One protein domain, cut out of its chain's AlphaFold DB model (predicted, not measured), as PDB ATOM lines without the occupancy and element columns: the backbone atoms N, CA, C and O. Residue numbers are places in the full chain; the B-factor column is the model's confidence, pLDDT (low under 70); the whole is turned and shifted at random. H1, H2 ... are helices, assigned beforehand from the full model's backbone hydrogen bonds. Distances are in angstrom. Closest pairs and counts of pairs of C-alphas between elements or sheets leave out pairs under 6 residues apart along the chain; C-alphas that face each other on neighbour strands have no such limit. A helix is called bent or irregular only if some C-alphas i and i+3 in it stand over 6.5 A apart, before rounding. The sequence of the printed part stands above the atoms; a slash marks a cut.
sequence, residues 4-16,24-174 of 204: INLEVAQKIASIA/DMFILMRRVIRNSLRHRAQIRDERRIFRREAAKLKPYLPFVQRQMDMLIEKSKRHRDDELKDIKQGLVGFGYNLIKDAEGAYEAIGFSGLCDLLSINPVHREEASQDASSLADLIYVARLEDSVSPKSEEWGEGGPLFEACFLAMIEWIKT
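Overview. This is residues 4 to 16 and 24 to 174 of the 204 residues of an uncharacterized protein of Pseudomonas sp. WS 5010 (UniProt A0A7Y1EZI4). A long helical hairpin with a loose head: H2 makes the long axis, H3 and then H4 fold back along it, and the short helices H5 to H8 gather at the end where H2 begins. H9 crosses H4 near the head, and H1 runs beside the first part of H2, on few contacts. The printed part has 164 residues with nine named helices, H1 to H9 in order along the chain, and no named strand. Its class is all helix, and the whole is loose, with a radius of gyration of the C-alphas of 19.7 A and spans of 64 by 39 by 32 A.

Along the chain. H2, residues 24 to 60, is the longest helix, 56.2 A from C-alpha 24 at (31.491, 19.542, 177.265) to C-alpha 60 at (42.719, -16.919, 135.960). It is irregular, with C-alphas 56 and 59 7.2 A apart. H3 is residues 65 to 77, 18.4 A, and H4 is residues 80 to 98, 26.7 A. H1, residues 4 to 15, is 16.6 A long. The shorter helices are H5, residues 104 to 108, H6, residues 110 to 116, H7, residues 121 to 130, and H8, residues 134 to 140. H7 is only just irregular, with C-alphas 122 and 125 6.54 A apart. H9, residues 159 to 174, is 22.8 A long and ends with C-alpha 174 at (56.088, -0.036, 172.064).

Arrangement. H2 is the hub, touching H1, H3, H4 and H9. H2 and H3 form a helical hairpin, opposite ways at a shallow tilt of 4 degrees; their closest C-alphas, of Ala 54 and Met 68, are 4.7 A apart. H4 touches H2 at a steep tilt of 38 degrees, opposite ways, closest at the C-alphas of Ser 36 and Ile 86, 6.1 A. H1 touches H2 at the C-alphas of Ile 12 and Leu 28, 6.9 A. H9 touches H4, about perpendicular at 81 degrees, with the C-alphas of Gly 94 and Cys 164 closest at 3.9 A. H8 touches H9 at the C-alphas of Tyr 139 and Phe 161, 5.0 A, and H4 at those of Ile 98 and Ala 135, 4.9 A. H5 and H6, like H6 and H7, are close but not clearly touching, with closest C-alphas 7.4 A and 7.2 A apart. H1 and H9 are apart. Every O i to N i+4 pair is within hydrogen-bond range in H1, H3, H4, H5, H6 and H9, against 28 of 33 in H2, 4 of 6 in H7 and 2 of 3 in H8.

Size, cuts and confidence. The C-alphas farthest apart, of Phe 63 and Ala 107, are 64.0 A apart. Residues 17 to 23 are not printed, and C-alphas 16 and 24 are 8.9 A apart across the cut. H8 to H9 is a long link of 18 residues. The mean pLDDT of the printed part is 90.3; it is under 70 at residues 4 to 7, 9, 148 to 151 and 154 to 155.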
ATOM      1  N   ILE A   4      31.919  17.648 154.497       58.31
ATOM      2  CA  ILE A   4      31.128  17.608 155.737       58.31
ATOM      3  C   ILE A   4      31.958  17.153 156.955       58.31
ATOM      4  O   ILE A   4      31.818  17.712 158.040       58.31
ATOM      5  N   ASN A   5      32.854  16.169 156.810       61.84
ATOM      6  CA  ASN A   5      33.664  15.683 157.937       61.84
ATOM      7  C   ASN A   5      34.774  16.676 158.318       61.84
ATOM      8  O   ASN A   5      35.105  16.792 159.499       61.84
ATOM      9  N   LEU A   6      35.314  17.413 157.341       64.75
ATOM     10  CA  LEU A   6      36.346  18.425 157.571       64.75
ATOM     11  C   LEU A   6      35.771  19.653 158.289       64.75
ATOM     12  O   LEU A   6      36.349  20.110 159.271       64.75
ATOM     13  N   GLU A   7      34.600  20.138 157.867       69.31
ATOM     14  CA  GLU A   7      33.909  21.242 158.545       69.31
ATOM     15  C   GLU A   7      33.534  20.891 159.989       69.31
ATOM     16  O   GLU A   7      33.676  21.718 160.891       69.31
ATOM     17  N   VAL A   8      33.082  19.655 160.235       72.19
ATOM     18  CA  VAL A   8      32.782  19.179 161.592       72.19
ATOM     19  C   VAL A   8      34.050  19.137 162.445       72.19
ATOM     20  O   VAL A   8      34.024  19.617 163.576       72.19
ATOM     21  N   ALA A   9      35.164  18.626 161.914       69.12
ATOM     22  CA  ALA A   9      36.440  18.592 162.627       69.12
ATOM     23  C   ALA A   9      36.963  20.005 162.946       69.12
ATOM     24  O   ALA A   9      37.351  20.277 164.082       69.12
ATOM     25  N   GLN A  10      36.899  20.932 161.986       73.56
ATOM     26  CA  GLN A  10      37.292  22.331 162.181       73.56
ATOM     27  C   GLN A  10      36.410  23.039 163.215       73.56
ATOM     28  O   GLN A  10      36.927  23.743 164.085       73.56
ATOM     29  N   LYS A  11      35.089  22.814 163.182       77.31
ATOM     30  CA  LYS A  11      34.173  23.345 164.198       77.31
ATOM     31  C   LYS A  11      34.507  22.796 165.579       77.31
ATOM     32  O   LYS A  11      34.631  23.591 166.506       77.31
ATOM     33  N   ILE A  12      34.730  21.488 165.716       74.88
ATOM     34  CA  ILE A  12      35.122  20.881 166.997       74.88
ATOM     35  C   ILE A  12      36.434  21.495 167.506       74.88
ATOM     36  O   ILE A  12      36.485  21.939 168.649       74.88
ATOM     37  N   ALA A  13      37.446  21.635 166.648       73.50
ATOM     38  CA  ALA A  13      38.718  22.266 167.007       73.50
ATOM     39  C   ALA A  13      38.587  23.755 167.377       73.50
ATOM     40  O   ALA A  13      39.407  24.281 168.128       73.50
ATOM     41  N   SER A  14      37.592  24.466 166.841       77.50
ATOM     42  CA  SER A  14      37.320  25.860 167.216       77.50
ATOM     43  C   SER A  14      36.613  25.973 168.570       77.50
ATOM     44  O   SER A  14      36.871  26.909 169.322       77.50
ATOM     45  N   ILE A  15      35.740  25.012 168.891       75.81
ATOM     46  CA  ILE A  15      35.000  24.964 170.155       75.81
ATOM     47  C   ILE A  15      35.946  24.551 171.284       75.81
ATOM     48  O   ILE A  15      35.967  25.221 172.309       75.81
ATOM     49  N   ALA A  16      36.792  23.542 171.055       70.94
ATOM     50  CA  ALA A  16      37.790  23.066 172.017       70.94
ATOM     51  C   ALA A  16      38.826  24.130 172.429       70.94
ATOM     52  O   ALA A  16      39.470  23.995 173.460       70.94
ATOM     53  N   ASP A  24      31.479  19.168 178.684       91.25
ATOM     54  CA  ASP A  24      31.491  19.542 177.265       91.25
ATOM     55  C   ASP A  24      32.710  18.961 176.544       91.25
ATOM     56  O   ASP A  24      32.579  18.429 175.438       91.25
ATOM     57  N   MET A  25      33.880  18.995 177.186       89.50
ATOM     58  CA  MET A  25      35.097  18.361 176.674       89.50
ATOM     59  C   MET A  25      34.900  16.862 176.455       89.50
ATOM     60  O   MET A  25      35.236  16.346 175.387       89.50
ATOM     61  N   PHE A  26      34.270  16.174 177.408       93.00
ATOM     62  CA  PHE A  26      33.971  14.752 177.290       93.00
ATOM     63  C   PHE A  26      33.013  14.451 176.124       93.00
ATOM     64  O   PHE A  26      33.250  13.532 175.334       93.00
ATOM     65  N   ILE A  27      31.962  15.261 175.947       92.69
ATOM     66  CA  ILE A  27      31.032  15.143 174.810       92.69
ATOM     67  C   ILE A  27      31.768  15.335 173.477       92.69
ATOM     68  O   ILE A  27      31.558  14.565 172.530       92.69
ATOM     69  N   LEU A  28      32.637  16.345 173.387       91.19
ATOM     70  CA  LEU A  28      33.427  16.603 172.185       91.19
ATOM     71  C   LEU A  28      34.383  15.449 171.888       91.19
ATOM     72  O   LEU A  28      34.421  14.985 170.748       91.19
ATOM     73  N   MET A  29      35.089  14.942 172.899       92.19
ATOM     74  CA  MET A  29      35.987  13.796 172.768       92.19
ATOM     75  C   MET A  29      35.247  12.567 172.226       92.19
ATOM     76  O   MET A  29      35.659  12.008 171.205       92.19
ATOM     77  N   ARG A  30      34.092  12.207 172.808       93.38
ATOM     78  CA  ARG A  30      33.233  11.117 172.299       93.38
ATOM     79  C   ARG A  30      32.877  11.304 170.831       93.38
ATOM     80  O   ARG A  30      32.925  10.360 170.040       93.38
ATOM     81  N   ARG A  31      32.510  12.526 170.445       92.50
ATOM     82  CA  ARG A  31      32.131  12.839 169.065       92.50
ATOM     83  C   ARG A  31      33.306  12.704 168.099       92.50
ATOM     84  O   ARG A  31      33.119  12.176 167.003       92.50
ATOM     85  N   VAL A  32      34.497  13.164 168.485       91.69
ATOM     86  CA  VAL A  32      35.711  13.026 167.666       91.69
ATOM     87  C   VAL A  32      36.056  11.555 167.475       91.69
ATOM     88  O   VAL A  32      36.224  11.130 166.335       91.69
ATOM     89  N   ILE A  33      36.070  10.764 168.551       95.06
ATOM     90  CA  ILE A  33      36.379   9.330 168.493       95.06
ATOM     91  C   ILE A  33      35.406   8.600 167.562       95.06
ATOM     92  O   ILE A  33      35.844   7.922 166.630       95.06
ATOM     93  N   ARG A  34      34.092   8.811 167.719       94.38
ATOM     94  CA  ARG A  34      33.070   8.230 166.828       94.38
ATOM     95  C   ARG A  34      33.292   8.589 165.360       94.38
ATOM     96  O   ARG A  34      33.220   7.725 164.486       94.38
ATOM     97  N   ASN A  35      33.574   9.860 165.074       93.06
ATOM     98  CA  ASN A  35      33.829  10.310 163.706       93.06
ATOM     99  C   ASN A  35      35.093   9.670 163.120       93.06
ATOM    100  O   ASN A  35      35.066   9.228 161.971       93.06
ATOM    101  N   SER A  36      36.166   9.581 163.906       93.50
ATOM    102  CA  SER A  36      37.425   8.941 163.521       93.50
ATOM    103  C   SER A  36      37.240   7.451 163.229       93.50
ATOM    104  O   SER A  36      37.721   6.964 162.207       93.50
ATOM    105  N   LEU A  37      36.483   6.733 164.063       94.50
ATOM    106  CA  LEU A  37      36.171   5.318 163.847       94.50
ATOM    107  C   LEU A  37      35.316   5.093 162.599       94.50
ATOM    108  O   LEU A  37      35.623   4.209 161.800       94.50
ATOM    109  N   ARG A  38      34.309   5.939 162.366       94.12
ATOM    110  CA  ARG A  38      33.515   5.898 161.131       94.12
ATOM    111  C   ARG A  38      34.374   6.164 159.894       94.12
ATOM    112  O   ARG A  38      34.239   5.467 158.893       94.12
ATOM    113  N   HIS A  39      35.287   7.135 159.963       94.06
ATOM    114  CA  HIS A  39      36.219   7.436 158.868       94.06
ATOM    115  C   HIS A  39      37.177   6.267 158.607       94.06
ATOM    116  O   HIS A  39      37.402   5.880 157.462       94.06
ATOM    117  N   ARG A  40      37.668   5.625 159.674       95.31
ATOM    118  CA  ARG A  40      38.473   4.402 159.596       95.31
ATOM    119  C   ARG A  40      37.716   3.250 158.934       95.31
ATOM    120  O   ARG A  40      38.290   2.564 158.090       95.31
ATOM    121  N   ALA A  41      36.453   3.035 159.305       94.75
ATOM    122  CA  ALA A  41      35.597   2.012 158.709       94.75
ATOM    123  C   ALA A  41      35.385   2.267 157.209       94.75
ATOM    124  O   ALA A  41      35.618   1.371 156.403       94.75
ATOM    125  N   GLN A  42      35.099   3.515 156.826       96.19
ATOM    126  CA  GLN A  42      34.970   3.904 155.421       96.19
ATOM    127  C   GLN A  42      36.236   3.570 154.612       96.19
ATOM    128  O   GLN A  42      36.147   2.960 153.547       96.19
ATOM    129  N   ILE A  43      37.430   3.913 155.115       95.69
ATOM    130  CA  ILE A  43      38.685   3.580 154.418       95.69
ATOM    131  C   ILE A  43      38.865   2.058 154.314       95.69
ATOM    132  O   ILE A  43      39.332   1.555 153.290       95.69
ATOM    133  N   ARG A  44      38.496   1.296 155.353       96.00
ATOM    134  CA  ARG A  44      38.552  -0.175 155.318       96.00
ATOM    135  C   ARG A  44      37.630  -0.752 154.245       96.00
ATOM    136  O   ARG A  44      38.062  -1.667 153.543       96.00
ATOM    137  N   ASP A  45      36.429  -0.207 154.084       96.69
ATOM    138  CA  ASP A  45      35.489  -0.624 153.040       96.69
ATOM    139  C   ASP A  45      36.020  -0.307 151.640       96.69
ATOM    140  O   ASP A  45      36.034  -1.188 150.778       96.69
ATOM    141  N   GLU A  46      36.566   0.894 151.433       96.88
ATOM    142  CA  GLU A  46      37.235   1.277 150.182       96.88
ATOM    143  C   GLU A  46      38.391   0.313 149.852       96.88
ATOM    144  O   GLU A  46      38.484  -0.214 148.742       96.88
ATOM    145  N   ARG A  47      39.240  -0.013 150.838       97.62
ATOM    146  CA  ARG A  47      40.325  -0.997 150.681       97.62
ATOM    147  C   ARG A  47      39.798  -2.401 150.368       97.62
ATOM    148  O   ARG A  47      40.424  -3.143 149.610       97.62
ATOM    149  N   ARG A  48      38.656  -2.788 150.944       97.25
ATOM    150  CA  ARG A  48      38.035  -4.103 150.730       97.25
ATOM    151  C   ARG A  48      37.586  -4.290 149.283       97.25
ATOM    152  O   ARG A  48      37.630  -5.423 148.809       97.25
ATOM    153  N   ILE A  49      37.207  -3.220 148.580       97.56
ATOM    154  CA  ILE A  49      36.845  -3.276 147.154       97.56
ATOM    155  C   ILE A  49      38.021  -3.812 146.330       97.56
ATOM    156  O   ILE A  49      37.861  -4.821 145.651       97.56
ATOM    157  N   PHE A  50      39.223  -3.247 146.486       97.25
ATOM    158  CA  PHE A  50      40.412  -3.715 145.760       97.25
ATOM    159  C   PHE A  50      40.757  -5.177 146.068       97.25
ATOM    160  O   PHE A  50      41.093  -5.944 145.170       97.25
ATOM    161  N   ARG A  51      40.627  -5.604 147.332       96.44
ATOM    162  CA  ARG A  51      40.861  -7.011 147.707       96.44
ATOM    163  C   ARG A  51      39.825  -7.949 147.096       96.44
ATOM    164  O   ARG A  51      40.169  -9.053 146.691       96.44
ATOM    165  N   ARG A  52      38.563  -7.519 147.020       97.19
ATOM    166  CA  ARG A  52      37.495  -8.281 146.357       97.19
ATOM    167  C   ARG A  52      37.742  -8.381 144.856       97.19
ATOM    168  O   ARG A  52      37.546  -9.451 144.296       97.19
ATOM    169  N   GLU A  53      38.190  -7.307 144.216       96.62
ATOM    170  CA  GLU A  53      38.591  -7.327 142.806       96.62
ATOM    171  C   GLU A  53      39.764  -8.285 142.572       96.62
ATOM    172  O   GLU A  53      39.684  -9.124 141.681       96.62
ATOM    173  N   ALA A  54      40.792  -8.253 143.427       95.62
ATOM    174  CA  ALA A  54      41.904  -9.200 143.354       95.62
ATOM    175  C   ALA A  54      41.429 -10.652 143.529       95.62
ATOM    176  O   ALA A  54      41.845 -11.538 142.787       95.62
ATOM    177  N   ALA A  55      40.508 -10.904 144.464       95.69
ATOM    178  CA  ALA A  55      39.959 -12.239 144.692       95.69
ATOM    179  C   ALA A  55      39.193 -12.785 143.474       95.69
ATOM    180  O   ALA A  55      39.277 -13.980 143.195       95.69
ATOM    181  N   LYS A  56      38.502 -11.925 142.710       96.62
ATOM    182  CA  LYS A  56      37.813 -12.323 141.466       96.62
ATOM    183  C   LYS A  56      38.773 -12.796 140.372       96.62
ATOM    184  O   LYS A  56      38.352 -13.533 139.489       96.62
ATOM    185  N   LEU A  57      40.042 -12.390 140.426       95.62
ATOM    186  CA  LEU A  57      41.060 -12.784 139.455       95.62
ATOM    187  C   LEU A  57      41.690 -14.155 139.767       95.62
ATOM    188  O   LEU A  57      42.278 -14.760 138.877       95.62
ATOM    189  N   LYS A  58      41.511 -14.692 140.984       93.88
ATOM    190  CA  LYS A  58      42.108 -15.970 141.421       93.88
ATOM    191  C   LYS A  58      41.904 -17.145 140.435       93.88
ATOM    192  O   LYS A  58      42.860 -17.891 140.243       93.88
ATOM    193  N   PRO A  59      40.741 -17.321 139.770       96.44
ATOM    194  CA  PRO A  59      40.543 -18.408 138.803       96.44
ATOM    195  C   PRO A  59      41.395 -18.320 137.526       96.44
ATOM    196  O   PRO A  59      41.532 -19.319 136.831       96.44
ATOM    197  N   TYR A  60      41.957 -17.152 137.198       94.50
ATOM    198  CA  TYR A  60      42.719 -16.919 135.960       94.50
ATOM    199  C   TYR A  60      44.239 -16.970 136.171       94.50
ATOM    200  O   TYR A  60      45.020 -16.514 135.330       94.50
ATOM    201  N   LEU A  61      44.675 -17.485 137.321       92.81
ATOM    202  CA  LEU A  61      46.086 -17.721 137.590       92.81
ATOM    203  C   LEU A  61      46.659 -18.775 136.623       92.81
ATOM    204  O   LEU A  61      45.945 -19.694 136.225       92.81
ATOM    205  N   PRO A  62      47.942 -18.656 136.234       93.44
ATOM    206  CA  PRO A  62      48.930 -17.676 136.710       93.44
ATOM    207  C   PRO A  62      48.921 -16.331 135.953       93.44
ATOM    208  O   PRO A  62      49.588 -15.385 136.366       93.44
ATOM    209  N   PHE A  63      48.178 -16.211 134.851       94.25
ATOM    210  CA  PHE A  63      48.326 -15.107 133.889       94.25
ATOM    211  C   PHE A  63      47.977 -13.721 134.450       94.25
ATOM    212  O   PHE A  63      48.505 -12.708 133.991       94.25
ATOM    213  N   VAL A  64      47.120 -13.665 135.471       94.81
ATOM    214  CA  VAL A  64      46.683 -12.418 136.122       94.81
ATOM    215  C   VAL A  64      47.433 -12.097 137.419       94.81
ATOM    216  O   VAL A  64      47.077 -11.129 138.090       94.81
ATOM    217  N   GLN A  65      48.487 -12.847 137.768       95.19
ATOM    218  CA  GLN A  65      49.225 -12.675 139.029       95.19
ATOM    219  C   GLN A  65      49.673 -11.222 139.242       95.19
ATOM    220  O   GLN A  65      49.359 -10.607 140.256       95.19
ATOM    221  N   ARG A  66      50.298 -10.615 138.224       96.19
ATOM    222  CA  ARG A  66      50.746  -9.215 138.293       96.19
ATOM    223  C   ARG A  66      49.591  -8.240 138.546       96.19
ATOM    224  O   ARG A  66      49.767  -7.256 139.257       96.19
ATOM    225  N   GLN A  67      48.419  -8.486 137.959       95.75
ATOM    226  CA  GLN A  67      47.238  -7.639 138.159       95.75
ATOM    227  C   GLN A  67      46.664  -7.796 139.568       95.75
ATOM    228  O   GLN A  67      46.314  -6.796 140.197       95.75
ATOM    229  N   MET A  68      46.636  -9.023 140.089       96.94
ATOM    230  CA  MET A  68      46.263  -9.297 141.476       96.94
ATOM    231  C   MET A  68      47.190  -8.575 142.455       96.94
ATOM    232  O   MET A  68      46.705  -7.861 143.332       96.94
ATOM    233  N   ASP A  69      48.504  -8.682 142.264       97.00
ATOM    234  CA  ASP A  69      49.493  -8.046 143.139       97.00
ATOM    235  C   ASP A  69      49.358  -6.520 143.131       97.00
ATOM    236  O   ASP A  69      49.383  -5.885 144.188       97.00
ATOM    237  N   MET A  70      49.113  -5.920 141.960       97.56
ATOM    238  CA  MET A  70      48.840  -4.484 141.849       97.56
ATOM    239  C   MET A  70      47.592  -4.061 142.638       97.56
ATOM    240  O   MET A  70      47.614  -3.014 143.284       97.56
ATOM    241  N   LEU A  71      46.512  -4.851 142.624       97.81
ATOM    242  CA  LEU A  71      45.296  -4.553 143.391       97.81
ATOM    243  C   LEU A  71      45.509  -4.708 144.901       97.81
ATOM    244  O   LEU A  71      45.027  -3.880 145.678       97.81
ATOM    245  N   ILE A  72      46.257  -5.727 145.332       97.44
ATOM    246  CA  ILE A  72      46.614  -5.904 146.743       97.44
ATOM    247  C   ILE A  72      47.492  -4.747 147.223       97.44
ATOM    248  O   ILE A  72      47.229  -4.175 148.282       97.44
ATOM    249  N   GLU A  73      48.483  -4.341 146.436       97.44
ATOM    250  CA  GLU A  73      49.343  -3.214 146.786       97.44
ATOM    251  C   GLU A  73      48.571  -1.888 146.790       97.44
ATOM    252  O   GLU A  73      48.699  -1.092 147.722       97.44
ATOM    253  N   LYS A  74      47.669  -1.683 145.822       97.12
ATOM    254  CA  LYS A  74      46.737  -0.549 145.820       97.12
ATOM    255  C   LYS A  74      45.867  -0.545 147.076       97.12
ATOM    256  O   LYS A  74      45.719   0.502 147.699       97.12
ATOM    257  N   SER A  75      45.361  -1.704 147.513       97.31
ATOM    258  CA  SER A  75      44.631  -1.818 148.781       97.31
ATOM    259  C   SER A  75      45.470  -1.402 149.985       97.31
ATOM    260  O   SER A  75      44.900  -0.849 150.924       97.31
ATOM    261  N   LYS A  76      46.767  -1.718 150.014       95.88
ATOM    262  CA  LYS A  76      47.648  -1.370 151.136       95.88
ATOM    263  C   LYS A  76      47.963   0.121 151.159       95.88
ATOM    264  O   LYS A  76      47.912   0.721 152.222       95.88
ATOM    265  N   ARG A  77      48.231   0.719 149.995       96.56
ATOM    266  CA  ARG A  77      48.607   2.138 149.875       96.56
ATOM    267  C   ARG A  77      47.427   3.099 149.948       96.56
ATOM    268  O   ARG A  77      47.611   4.260 150.296       96.56
ATOM    269  N   HIS A  78      46.218   2.643 149.612       97.06
ATOM    270  CA  HIS A  78      45.031   3.499 149.567       97.06
ATOM    271  C   HIS A  78      44.793   4.195 150.910       97.06
ATOM    272  O   HIS A  78      44.405   3.543 151.884       97.06
ATOM    273  N   ARG A  79      45.020   5.513 150.952       96.25
ATOM    274  CA  ARG A  79      44.793   6.380 152.123       96.25
ATOM    275  C   ARG A  79      45.517   5.891 153.383       96.25
ATOM    276  O   ARG A  79      44.955   5.887 154.474       96.25
ATOM    277  N   ASP A  80      46.744   5.402 153.209       96.00
ATOM    278  CA  ASP A  80      47.551   4.870 154.310       96.00
ATOM    279  C   ASP A  80      47.916   5.924 155.351       96.00
ATOM    280  O   ASP A  80      47.760   5.676 156.544       96.00
ATOM    281  N   ASP A  81      48.291   7.120 154.904       94.50
ATOM    282  CA  ASP A  81      48.645   8.215 155.808       94.50
ATOM    283  C   ASP A  81      47.438   8.667 156.641       94.50
ATOM    284  O   ASP A  81      47.533   8.753 157.860       94.50
ATOM    285  N   GLU A  82      46.250   8.780 156.032       94.44
ATOM    286  CA  GLU A  82      45.022   9.078 156.784       94.44
ATOM    287  C   GLU A  82      44.714   8.009 157.847       94.44
ATOM    288  O   GLU A  82      44.257   8.339 158.938       94.44
ATOM    289  N   LEU A  83      44.954   6.722 157.566       94.88
ATOM    290  CA  LEU A  83      44.769   5.672 158.574       94.88
ATOM    291  C   LEU A  83      45.782   5.767 159.715       94.88
ATOM    292  O   LEU A  83      45.407   5.473 160.853       94.88
ATOM    293  N   LYS A  84      47.032   6.152 159.428       94.56
ATOM    294  CA  LYS A  84      48.053   6.386 160.458       94.56
ATOM    295  C   LYS A  84      47.642   7.542 161.362       94.56
ATOM    296  O   LYS A  84      47.606   7.347 162.575       94.56
ATOM    297  N   ASP A  85      47.225   8.664 160.785       93.44
ATOM    298  CA  ASP A  85      46.783   9.847 161.531       93.44
ATOM    299  C   ASP A  85      45.576   9.529 162.423       93.44
ATOM    300  O   ASP A  85      45.561   9.842 163.616       93.44
ATOM    301  N   ILE A  86      44.574   8.830 161.875       95.06
ATOM    302  CA  ILE A  86      43.405   8.384 162.645       95.06
ATOM    303  C   ILE A  86      43.830   7.462 163.790       95.06
ATOM    304  O   ILE A  86      43.340   7.617 164.909       95.06
ATOM    305  N   LYS A  87      44.715   6.490 163.526       95.50
ATOM    306  CA  LYS A  87      45.198   5.559 164.553       95.50
ATOM    307  C   LYS A  87      45.905   6.325 165.671       95.50
ATOM    308  O   LYS A  87      45.578   6.098 166.829       95.50
ATOM    309  N   GLN A  88      46.820   7.230 165.334       95.06
ATOM    310  CA  GLN A  88      47.568   8.021 166.309       95.06
ATOM    311  C   GLN A  88      46.637   8.889 167.163       95.06
ATOM    312  O   GLN A  88      46.762   8.901 168.386       95.06
ATOM    313  N   GLY A  89      45.654   9.550 166.544       93.75
ATOM    314  CA  GLY A  89      44.648  10.324 167.270       93.75
ATOM    315  C   GLY A  89      43.821   9.462 168.230       93.75
ATOM    316  O   GLY A  89      43.654   9.824 169.391       93.75
ATOM    317  N   LEU A  90      43.339   8.299 167.776       96.50
ATOM    318  CA  LEU A  90      42.584   7.362 168.620       96.50
ATOM    319  C   LEU A  90      43.418   6.826 169.789       96.50
ATOM    320  O   LEU A  90      42.892   6.723 170.892       96.50
ATOM    321  N   VAL A  91      44.698   6.523 169.563       96.50
ATOM    322  CA  VAL A  91      45.638   6.116 170.619       96.50
ATOM    323  C   VAL A  91      45.791   7.229 171.659       96.50
ATOM    324  O   VAL A  91      45.659   6.963 172.849       96.50
ATOM    325  N   GLY A  92      45.996   8.480 171.230       94.19
ATOM    326  CA  GLY A  92      46.093   9.622 172.145       94.19
ATOM    327  C   GLY A  92      44.834   9.805 172.998       94.19
ATOM    328  O   GLY A  92      44.924   9.943 174.216       94.19
ATOM    329  N   PHE A  93      43.651   9.722 172.384       95.00
ATOM    330  CA  PHE A  93      42.392   9.764 173.131       95.00
ATOM    331  C   PHE A  93      42.233   8.581 174.091       95.00
ATOM    332  O   PHE A  93      41.802   8.775 175.223       95.00
ATOM    333  N   GLY A  94      42.596   7.370 173.663       96.00
ATOM    334  CA  GLY A  94      42.557   6.180 174.507       96.00
ATOM    335  C   GLY A  94      43.444   6.313 175.743       96.00
ATOM    336  O   GLY A  94      43.000   5.992 176.842       96.00
ATOM    337  N   TYR A  95      44.654   6.861 175.603       94.62
ATOM    338  CA  TYR A  95      45.517   7.152 176.752       94.62
ATOM    339  C   TYR A  95      44.886   8.158 177.716       94.62
ATOM    340  O   TYR A  95      44.880   7.908 178.921       94.62
ATOM    341  N   ASN A  96      44.316   9.251 177.198       93.06
ATOM    342  CA  ASN A  96      43.643  10.254 178.028       93.06
ATOM    343  C   ASN A  96      42.463   9.659 178.809       93.06
ATOM    344  O   ASN A  96      42.282   9.999 179.974       93.06
ATOM    345  N   LEU A  97      41.697   8.753 178.192       95.00
ATOM    346  CA  LEU A  97      40.580   8.049 178.832       95.00
ATOM    347  C   LEU A  97      41.051   7.063 179.906       95.00
ATOM    348  O   LEU A  97      40.503   7.058 181.003       95.00
ATOM    349  N   ILE A  98      42.064   6.243 179.603       95.00
ATOM    350  CA  ILE A  98      42.594   5.238 180.538       95.00
ATOM    351  C   ILE A  98      43.193   5.904 181.777       95.00
ATOM    352  O   ILE A  98      43.026   5.410 182.887       95.00
ATOM    353  N   LYS A  99      43.918   7.011 181.593       93.31
ATOM    354  CA  LYS A  99      44.570   7.733 182.692       93.31
ATOM    355  C   LYS A  99      43.664   8.741 183.388       93.31
ATOM    356  O   LYS A  99      44.106   9.319 184.372       93.31
ATOM    357  N   ASP A 100      42.462   8.966 182.859       92.56
ATOM    358  CA  ASP A 100      41.600  10.089 183.228       92.56
ATOM    359  C   ASP A 100      42.395  11.402 183.358       92.56
ATOM    360  O   ASP A 100      42.336  12.101 184.365       92.56
ATOM    361  N   ALA A 101      43.213  11.713 182.344       85.75
ATOM    362  CA  ALA A 101      44.234  12.766 182.426       85.75
ATOM    363  C   ALA A 101      43.658  14.169 182.710       85.75
ATOM    364  O   ALA A 101      44.354  15.029 183.244       85.75
ATOM    365  N   GLU A 102      42.389  14.382 182.363       82.94
ATOM    366  CA  GLU A 102      41.653  15.635 182.571       82.94
ATOM    367  C   GLU A 102      40.800  15.624 183.858       82.94
ATOM    368  O   GLU A 102      40.118  16.606 184.153       82.94
ATOM    369  N   GLY A 103      40.812  14.526 184.627       89.50
ATOM    370  CA  GLY A 103      40.030  14.369 185.857       89.50
ATOM    371  C   GLY A 103      38.518  14.364 185.623       89.50
ATOM    372  O   GLY A 103      37.755  14.889 186.440       89.50
ATOM    373  N   ALA A 104      38.070  13.823 184.489       90.38
ATOM    374  CA  ALA A 104      36.664  13.813 184.112       90.38
ATOM    375  C   ALA A 104      35.832  12.923 185.044       90.38
ATOM    376  O   ALA A 104      34.647  13.212 185.232       90.38
ATOM    377  N   TYR A 105      36.428  11.880 185.639       93.94
ATOM    378  CA  TYR A 105      35.713  10.984 186.541       93.94
ATOM    379  C   TYR A 105      35.160  11.735 187.757       93.94
ATOM    380  O   TYR A 105      33.952  11.735 188.000       93.94
ATOM    381  N   GLU A 106      36.040  12.455 188.452       94.19
ATOM    382  CA  GLU A 106      35.695  13.237 189.641       94.19
ATOM    383  C   GLU A 106      34.875  14.482 189.282       94.19
ATOM    384  O   GLU A 106      33.852  14.766 189.900       94.19
ATOM    385  N   ALA A 107      35.274  15.215 188.235       94.75
ATOM    386  CA  ALA A 107      34.631  16.480 187.882       94.75
ATOM    387  C   ALA A 107      33.180  16.323 187.389       94.75
ATOM    388  O   ALA A 107      32.370  17.236 187.557       94.75
ATOM    389  N   ILE A 108      32.851  15.204 186.733       95.75
ATOM    390  CA  ILE A 108      31.501  14.928 186.212       95.75
ATOM    391  C   ILE A 108      30.690  14.080 187.203       95.75
ATOM    392  O   ILE A 108      29.464  14.218 187.270       95.75
ATOM    393  N   GLY A 109      31.363  13.209 187.957       95.19
ATOM    394  CA  GLY A 109      30.756  12.256 188.877       95.19
ATOM    395  C   GLY A 109      30.094  11.065 188.175       95.19
ATOM    396  O   GLY A 109      29.670  11.130 187.016       95.19
ATOM    397  N   PHE A 110      29.947   9.963 188.915       95.31
ATOM    398  CA  PHE A 110      29.442   8.683 188.405       95.31
ATOM    399  C   PHE A 110      28.092   8.796 187.677       95.31
ATOM    400  O   PHE A 110      27.960   8.342 186.541       95.31
ATOM    401  N   SER A 111      27.091   9.448 188.285       94.81
ATOM    402  CA  SER A 111      25.767   9.606 187.660       94.81
ATOM    403  C   SER A 111      25.849  10.402 186.357       94.81
ATOM    404  O   SER A 111      25.240  10.028 185.355       94.81
ATOM    405  N   GLY A 112      26.632  11.486 186.352       95.50
ATOM    406  CA  GLY A 112      26.809  12.325 185.174       95.50
ATOM    407  C   GLY A 112      27.490  11.572 184.032       95.50
ATOM    408  O   GLY A 112      27.094  11.749 182.877       95.50
ATOM    409  N   LEU A 113      28.464  10.715 184.347       95.88
ATOM    410  CA  LEU A 113      29.134   9.836 183.389       95.88
ATOM    411  C   LEU A 113      28.210   8.741 182.875       95.88
ATOM    412  O   LEU A 113      28.208   8.500 181.674       95.88
ATOM    413  N   CYS A 114      27.390   8.128 183.731       95.00
ATOM    414  CA  CYS A 114      26.402   7.138 183.306       95.00
ATOM    415  C   CYS A 114      25.448   7.710 182.254       95.00
ATOM    416  O   CYS A 114      25.146   7.044 181.264       95.00
ATOM    417  N   ASP A 115      25.016   8.960 182.424       94.50
ATOM    418  CA  ASP A 115      24.161   9.633 181.445       94.50
ATOM    419  C   ASP A 115      24.919   9.952 180.154       94.50
ATOM    420  O   ASP A 115      24.425   9.682 179.057       94.50
ATOM    421  N   LEU A 116      26.144  10.480 180.265       94.62
ATOM    422  CA  LEU A 116      26.969  10.778 179.095       94.62
ATOM    423  C   LEU A 116      27.292   9.519 178.302       94.62
ATOM    424  O   LEU A 116      27.189   9.546 177.084       94.62
ATOM    425  N   LEU A 117      27.658   8.429 178.963       94.00
ATOM    426  CA  LEU A 117      27.976   7.140 178.355       94.00
ATOM    427  C   LEU A 117      26.732   6.358 177.931       94.00
ATOM    428  O   LEU A 117      26.881   5.329 177.281       94.00
ATOM    429  N   SER A 118      25.533   6.847 178.264       93.12
ATOM    430  CA  SER A 118      24.264   6.167 177.988       93.12
ATOM    431  C   SER A 118      24.232   4.747 178.573       93.12
ATOM    432  O   SER A 118      23.771   3.807 177.933       93.12
ATOM    433  N   ILE A 119      24.732   4.599 179.807       92.44
ATOM    434  CA  ILE A 119      24.726   3.332 180.545       92.44
ATOM    435  C   ILE A 119      23.290   2.995 180.941       92.44
ATOM    436  O   ILE A 119      22.608   3.806 181.589       92.44
ATOM    437  N   ASN A 120      22.849   1.789 180.580       90.56
ATOM    438  CA  ASN A 120      21.543   1.267 180.957       90.56
ATOM    439  C   ASN A 120      21.396   1.262 182.492       90.56
ATOM    440  O   ASN A 120      22.295   0.755 183.164       90.56
ATOM    441  N   PRO A 121      20.286   1.783 183.057       90.56
ATOM    442  CA  PRO A 121      20.040   1.784 184.499       90.56
ATOM    443  C   PRO A 121      20.307   0.449 185.203       90.56
ATOM    444  O   PRO A 121      20.867   0.463 186.293       90.56
ATOM    445  N   VAL A 122      19.994  -0.684 184.563       90.00
ATOM    446  CA  VAL A 122      20.216  -2.029 185.127       90.00
ATOM    447  C   VAL A 122      21.695  -2.304 185.418       90.00
ATOM    448  O   VAL A 122      22.009  -2.974 186.391       90.00
ATOM    449  N   HIS A 123      22.614  -1.759 184.619       89.81
ATOM    450  CA  HIS A 123      24.055  -1.947 184.821       89.81
ATOM    451  C   HIS A 123      24.674  -0.895 185.746       89.81
ATOM    452  O   HIS A 123      25.840  -1.013 186.109       89.81
ATOM    453  N   ARG A 124      23.934   0.165 186.109       92.06
ATOM    454  CA  ARG A 124      24.472   1.245 186.950       92.06
ATOM    455  C   ARG A 124      24.699   0.790 188.385       92.06
ATOM    456  O   ARG A 124      25.628   1.276 189.011       92.06
ATOM    457  N   GLU A 125      23.866  -0.112 188.900       89.06
ATOM    458  CA  GLU A 125      23.997  -0.608 190.272       89.06
ATOM    459  C   GLU A 125      25.282  -1.425 190.444       89.06
ATOM    460  O   GLU A 125      26.114  -1.069 191.273       89.06
ATOM    461  N   GLU A 126      25.503  -2.422 189.584       87.44
ATOM    462  CA  GLU A 126      26.753  -3.197 189.526       87.44
ATOM    463  C   GLU A 126      27.962  -2.274 189.305       87.44
ATOM    464  O   GLU A 126      28.916  -2.274 190.080       87.44
ATOM    465  N   ALA A 127      27.881  -1.375 188.318       89.62
ATOM    466  CA  ALA A 127      28.965  -0.439 188.037       89.62
ATOM    467  C   ALA A 127      29.268   0.514 189.204       89.62
ATOM    468  O   ALA A 127      30.406   0.941 189.346       89.62
ATOM    469  N   SER A 128      28.283   0.864 190.034       90.88
ATOM    470  CA  SER A 128      28.503   1.752 191.183       90.88
ATOM    471  C   SER A 128      29.292   1.094 192.315       90.88
ATOM    472  O   SER A 128      29.881   1.802 193.129       90.88
ATOM    473  N   GLN A 129      29.297  -0.240 192.369       89.50
ATOM    474  CA  GLN A 129      30.038  -1.009 193.368       89.50
ATOM    475  C   GLN A 129      31.483  -1.246 192.922       89.50
ATOM    476  O   GLN A 129      32.395  -1.151 193.742       89.50
ATOM    477  N   ASP A 130      31.681  -1.487 191.623       87.38
ATOM    478  CA  ASP A 130      32.966  -1.944 191.088       87.38
ATOM    479  C   ASP A 130      33.789  -0.849 190.394       87.38
ATOM    480  O   ASP A 130      35.015  -0.946 190.327       87.38
ATOM    481  N   ALA A 131      33.154   0.195 189.849       90.62
ATOM    482  CA  ALA A 131      33.869   1.222 189.099       90.62
ATOM    483  C   ALA A 131      34.459   2.291 190.024       90.62
ATOM    484  O   ALA A 131      33.751   3.047 190.691       90.62
ATOM    485  N   SER A 132      35.782   2.406 189.988       90.62
ATOM    486  CA  SER A 132      36.554   3.421 190.710       90.62
ATOM    487  C   SER A 132      37.145   4.489 189.787       90.62
ATOM    488  O   SER A 132      37.645   5.513 190.249       90.62
ATOM    489  N   SER A 133      37.087   4.256 188.476       93.00
ATOM    490  CA  SER A 133      37.698   5.102 187.463       93.00
ATOM    491  C   SER A 133      36.890   5.139 186.166       93.00
ATOM    492  O   SER A 133      36.038   4.294 185.878       93.00
ATOM    493  N   LEU A 134      37.217   6.114 185.316       93.81
ATOM    494  CA  LEU A 134      36.655   6.218 183.971       93.81
ATOM    495  C   LEU A 134      36.995   4.990 183.105       93.81
ATOM    496  O   LEU A 134      36.177   4.550 182.292       93.81
ATOM    497  N   ALA A 135      38.189   4.423 183.297       94.00
ATOM    498  CA  ALA A 135      38.639   3.222 182.607       94.00
ATOM    499  C   ALA A 135      37.820   1.988 183.009       94.00
ATOM    500  O   ALA A 135      37.524   1.158 182.144       94.00
ATOM    501  N   ASP A 136      37.390   1.898 184.269       93.81
ATOM    502  CA  ASP A 136      36.556   0.790 184.743       93.81
ATOM    503  C   ASP A 136      35.220   0.765 183.997       93.81
ATOM    504  O   ASP A 136      34.806  -0.275 183.491       93.81
ATOM    505  N   LEU A 137      34.589   1.929 183.814       93.81
ATOM    506  CA  LEU A 137      33.323   2.042 183.082       93.81
ATOM    507  C   LEU A 137      33.472   1.736 181.587       93.81
ATOM    508  O   LEU A 137      32.662   1.012 181.001       93.81
ATOM    509  N   ILE A 138      34.484   2.324 180.946       93.19
ATOM    510  CA  ILE A 138      34.623   2.311 179.485       93.19
ATOM    511  C   ILE A 138      35.318   1.048 178.986       93.19
ATOM    512  O   ILE A 138      34.875   0.455 178.004       93.19
ATOM    513  N   TYR A 139      36.437   0.678 179.604       91.75
ATOM    514  CA  TYR A 139      37.349  -0.327 179.070       91.75
ATOM    515  C   TYR A 139      37.159  -1.692 179.726       91.75
ATOM    516  O   TYR A 139      37.035  -2.688 179.018       91.75
ATOM    517  N   VAL A 140      37.084  -1.733 181.060       89.94
ATOM    518  CA  VAL A 140      36.949  -2.988 181.817       89.94
ATOM    519  C   VAL A 140      35.520  -3.520 181.711       89.94
ATOM    520  O   VAL A 140      35.286  -4.610 181.187       89.94
ATOM    521  N   ALA A 141      34.541  -2.722 182.140       89.44
ATOM    522  CA  ALA A 141      33.138  -3.114 182.163       89.44
ATOM    523  C   ALA A 141      32.444  -2.957 180.799       89.44
ATOM    524  O   ALA A 141      31.411  -3.596 180.582       89.44
ATOM    525  N   ARG A 142      33.022  -2.174 179.872       91.19
ATOM    526  CA  ARG A 142      32.537  -1.972 178.490       91.19
ATOM    527  C   ARG A 142      31.100  -1.438 178.426       91.19
ATOM    528  O   ARG A 142      30.279  -1.930 177.659       91.19
ATOM    529  N   LEU A 143      30.786  -0.439 179.255       91.12
ATOM    530  CA  LEU A 143      29.403  -0.004 179.496       91.12
ATOM    531  C   LEU A 143      28.894   1.117 178.579       91.12
ATOM    532  O   LEU A 143      27.719   1.483 178.681       91.12
ATOM    533  N   GLU A 144      29.735   1.667 177.698       90.75
ATOM    534  CA  GLU A 144      29.288   2.679 176.734       90.75
ATOM    535  C   GLU A 144      28.167   2.133 175.845       90.75
ATOM    536  O   GLU A 144      28.324   1.088 175.221       90.75
ATOM    537  N   ASP A 145      27.060   2.879 175.782       88.00
ATOM    538  CA  ASP A 145      25.849   2.522 175.042       88.00
ATOM    539  C   ASP A 145      25.359   1.094 175.398       88.00
ATOM    540  O   ASP A 145      24.854   0.363 174.543       88.00
ATOM    541  N   SER A 146      25.548   0.675 176.660       81.56
ATOM    542  CA  SER A 146      25.301  -0.707 177.089       81.56
ATOM    543  C   SER A 146      23.870  -1.180 176.815       81.56
ATOM    544  O   SER A 146      22.882  -0.556 177.201       81.56
ATOM    545  N   VAL A 147      23.776  -2.346 176.179       75.75
ATOM    546  CA  VAL A 147      22.527  -3.047 175.852       75.75
ATOM    547  C   VAL A 147      22.269  -4.179 176.840       75.75
ATOM    548  O   VAL A 147      23.211  -4.733 177.401       75.75
ATOM    549  N   SER A 148      20.999  -4.523 177.058       62.62
ATOM    550  CA  SER A 148      20.603  -5.670 177.880       62.62
ATOM    551  C   SER A 148      19.951  -6.742 176.988       62.62
ATOM    552  O   SER A 148      19.001  -6.401 176.274       62.62
ATOM    553  N   PRO A 149      20.432  -8.003 177.000       66.38
ATOM    554  CA  PRO A 149      21.576  -8.503 177.774       66.38
ATOM    555  C   PRO A 149      22.924  -7.978 177.245       66.38
ATOM    556  O   PRO A 149      23.042  -7.611 176.075       66.38
ATOM    557  N   LYS A 150      23.934  -7.933 178.123       65.00
ATOM    558  CA  LYS A 150      25.300  -7.511 177.784       65.00
ATOM    559  C   LYS A 150      25.887  -8.465 176.735       65.00
ATOM    560  O   LYS A 150      25.739  -9.676 176.875       65.00
ATOM    561  N   SER A 151      26.551  -7.935 175.703       67.19
ATOM    562  CA  SER A 151      27.281  -8.787 174.752       67.19
ATOM    563  C   SER A 151      28.401  -9.526 175.487       67.19
ATOM    564  O   SER A 151      29.213  -8.911 176.183       67.19
ATOM    565  N   GLU A 152      28.437 -10.847 175.331       71.19
ATOM    566  CA  GLU A 152      29.534 -11.694 175.809       71.19
ATOM    567  C   GLU A 152      30.669 -11.797 174.782       71.19
ATOM    568  O   GLU A 152      31.706 -12.400 175.064       71.19
ATOM    569  N   GLU A 153      30.516 -11.199 173.593       74.25
ATOM    570  CA  GLU A 153      31.516 -11.311 172.541       74.25
ATOM    571  C   GLU A 153      32.819 -10.607 172.953       74.25
ATOM    572  O   GLU A 153      32.872  -9.466 173.447       74.25
ATOM    573  N   TRP A 154      33.914 -11.349 172.814       61.88
ATOM    574  CA  TRP A 154      35.231 -10.883 173.204       61.88
ATOM    575  C   TRP A 154      35.719  -9.807 172.235       61.88
ATOM    576  O   TRP A 154      35.715  -9.993 171.020       61.88
ATOM    577  N   GLY A 155      36.171  -8.676 172.776       66.25
ATOM    578  CA  GLY A 155      36.660  -7.556 171.972       66.25
ATOM    579  C   GLY A 155      35.566  -6.673 171.364       66.25
ATOM    580  O   GLY A 155      35.902  -5.684 170.713       66.25
ATOM    581  N   GLU A 156      34.285  -6.963 171.605       76.75
ATOM    582  CA  GLU A 156      33.205  -6.016 171.324       76.75
ATOM    583  C   GLU A 156      33.117  -4.940 172.410       76.75
ATOM    584  O   GLU A 156      33.246  -5.224 173.606       76.75
ATOM    585  N   GLY A 157      32.874  -3.700 171.988       82.62
ATOM    586  CA  GLY A 157      32.625  -2.568 172.871       82.62
ATOM    587  C   GLY A 157      32.325  -1.287 172.095       82.62
ATOM    588  O   GLY A 157      32.387  -1.251 170.865       82.62
ATOM    589  N   GLY A 158      31.982  -0.228 172.829       90.00
ATOM    590  CA  GLY A 158      31.664   1.073 172.250       90.00
ATOM    591  C   GLY A 158      32.873   1.818 171.649       90.00
ATOM    592  O   GLY A 158      34.029   1.415 171.804       90.00
ATOM    593  N   PRO A 159      32.632   2.958 170.982       94.12
ATOM    594  CA  PRO A 159      33.674   3.816 170.413       94.12
ATOM    595  C   PRO A 159      34.829   4.177 171.360       94.12
ATOM    596  O   PRO A 159      35.989   4.203 170.946       94.12
ATOM    597  N   LEU A 160      34.534   4.473 172.626       95.44
ATOM    598  CA  LEU A 160      35.538   4.797 173.635       95.44
ATOM    599  C   LEU A 160      36.344   3.561 174.040       95.44
ATOM    600  O   LEU A 160      37.562   3.658 174.175       95.44
ATOM    601  N   PHE A 161      35.690   2.399 174.156       95.06
ATOM    602  CA  PHE A 161      36.378   1.125 174.362       95.06
ATOM    603  C   PHE A 161      37.387   0.870 173.238       95.06
ATOM    604  O   PHE A 161      38.543   0.574 173.522       95.06
ATOM    605  N   GLU A 162      36.995   1.052 171.970       94.56
ATOM    606  CA  GLU A 162      37.907   0.865 170.835       94.56
ATOM    607  C   GLU A 162      39.135   1.788 170.907       94.56
ATOM    608  O   GLU A 162      40.242   1.365 170.566       94.56
ATOM    609  N   ALA A 163      38.968   3.041 171.340       96.44
ATOM    610  CA  ALA A 163      40.085   3.966 171.523       96.44
ATOM    611  C   ALA A 163      41.031   3.496 172.641       96.44
ATOM    612  O   ALA A 163      42.241   3.414 172.418       96.44
ATOM    613  N   CYS A 164      40.489   3.120 173.804       96.38
ATOM    614  CA  CYS A 164      41.259   2.552 174.916       96.38
ATOM    615  C   CYS A 164      42.001   1.276 174.497       96.38
ATOM    616  O   CYS A 164      43.198   1.140 174.746       96.38
ATOM    617  N   PHE A 165      41.328   0.376 173.781       94.56
ATOM    618  CA  PHE A 165      41.923  -0.858 173.282       94.56
ATOM    619  C   PHE A 165      43.100  -0.582 172.340       94.56
ATOM    620  O   PHE A 165      44.161  -1.186 172.479       94.56
ATOM    621  N   LEU A 166      42.967   0.371 171.412       95.19
ATOM    622  CA  LEU A 166      44.073   0.760 170.529       95.19
ATOM    623  C   LEU A 166      45.251   1.342 171.301       95.19
ATOM    624  O   LEU A 166      46.389   1.011 170.973       95.19
ATOM    625  N   ALA A 167      44.992   2.184 172.303       95.81
ATOM    626  CA  ALA A 167      46.040   2.725 173.160       95.81
ATOM    627  C   ALA A 167      46.764   1.612 173.924       95.81
ATOM    628  O   ALA A 167      47.989   1.632 174.022       95.81
ATOM    629  N   MET A 168      46.031   0.599 174.389       93.50
ATOM    630  CA  MET A 168      46.635  -0.522 175.096       93.50
ATOM    631  C   MET A 168      47.438  -1.451 174.201       93.50
ATOM    632  O   MET A 168      48.553  -1.825 174.555       93.50
ATOM    633  N   ILE A 169      46.942  -1.744 173.002       93.56
ATOM    634  CA  ILE A 169      47.718  -2.477 172.001       93.56
ATOM    635  C   ILE A 169      48.968  -1.697 171.588       93.56
ATOM    636  O   ILE A 169      50.009  -2.311 171.362       93.56
ATOM    637  N   GLU A 170      48.888  -0.370 171.463       94.12
ATOM    638  CA  GLU A 170      50.066   0.440 171.150       94.12
ATOM    639  C   GLU A 170      51.085   0.380 172.283       94.12
ATOM    640  O   GLU A 170      52.242   0.068 172.022       94.12
ATOM    641  N   TRP A 171      50.644   0.560 173.531       92.00
ATOM    642  CA  TRP A 171      51.507   0.424 174.701       92.00
ATOM    643  C   TRP A 171      52.210  -0.932 174.731       92.00
ATOM    644  O   TRP A 171      53.427  -0.964 174.821       92.00
ATOM    645  N   ILE A 172      51.479  -2.038 174.562       91.12
ATOM    646  CA  ILE A 172      52.065  -3.388 174.555       91.12
ATOM    647  C   ILE A 172      53.122  -3.541 173.450       91.12
ATOM    648  O   ILE A 172      54.123  -4.223 173.638       91.12
ATOM    649  N   LYS A 173      52.916  -2.912 172.288       91.44
ATOM    650  CA  LYS A 173      53.841  -3.002 171.148       91.44
ATOM    651  C   LYS A 173      55.096  -2.153 171.294       91.44
ATOM    652  O   LYS A 173      56.094  -2.470 170.653       91.44
ATOM    653  N   THR A 174      55.017  -1.043 172.020       91.75
ATOM    654  CA  THR A 174      56.088  -0.036 172.064       91.75
ATOM    655  C   THR A 174      56.738   0.101 173.433       91.75
ATOM    656  O   THR A 174      57.768   0.761 173.541       91.75
TER     657      THR A 174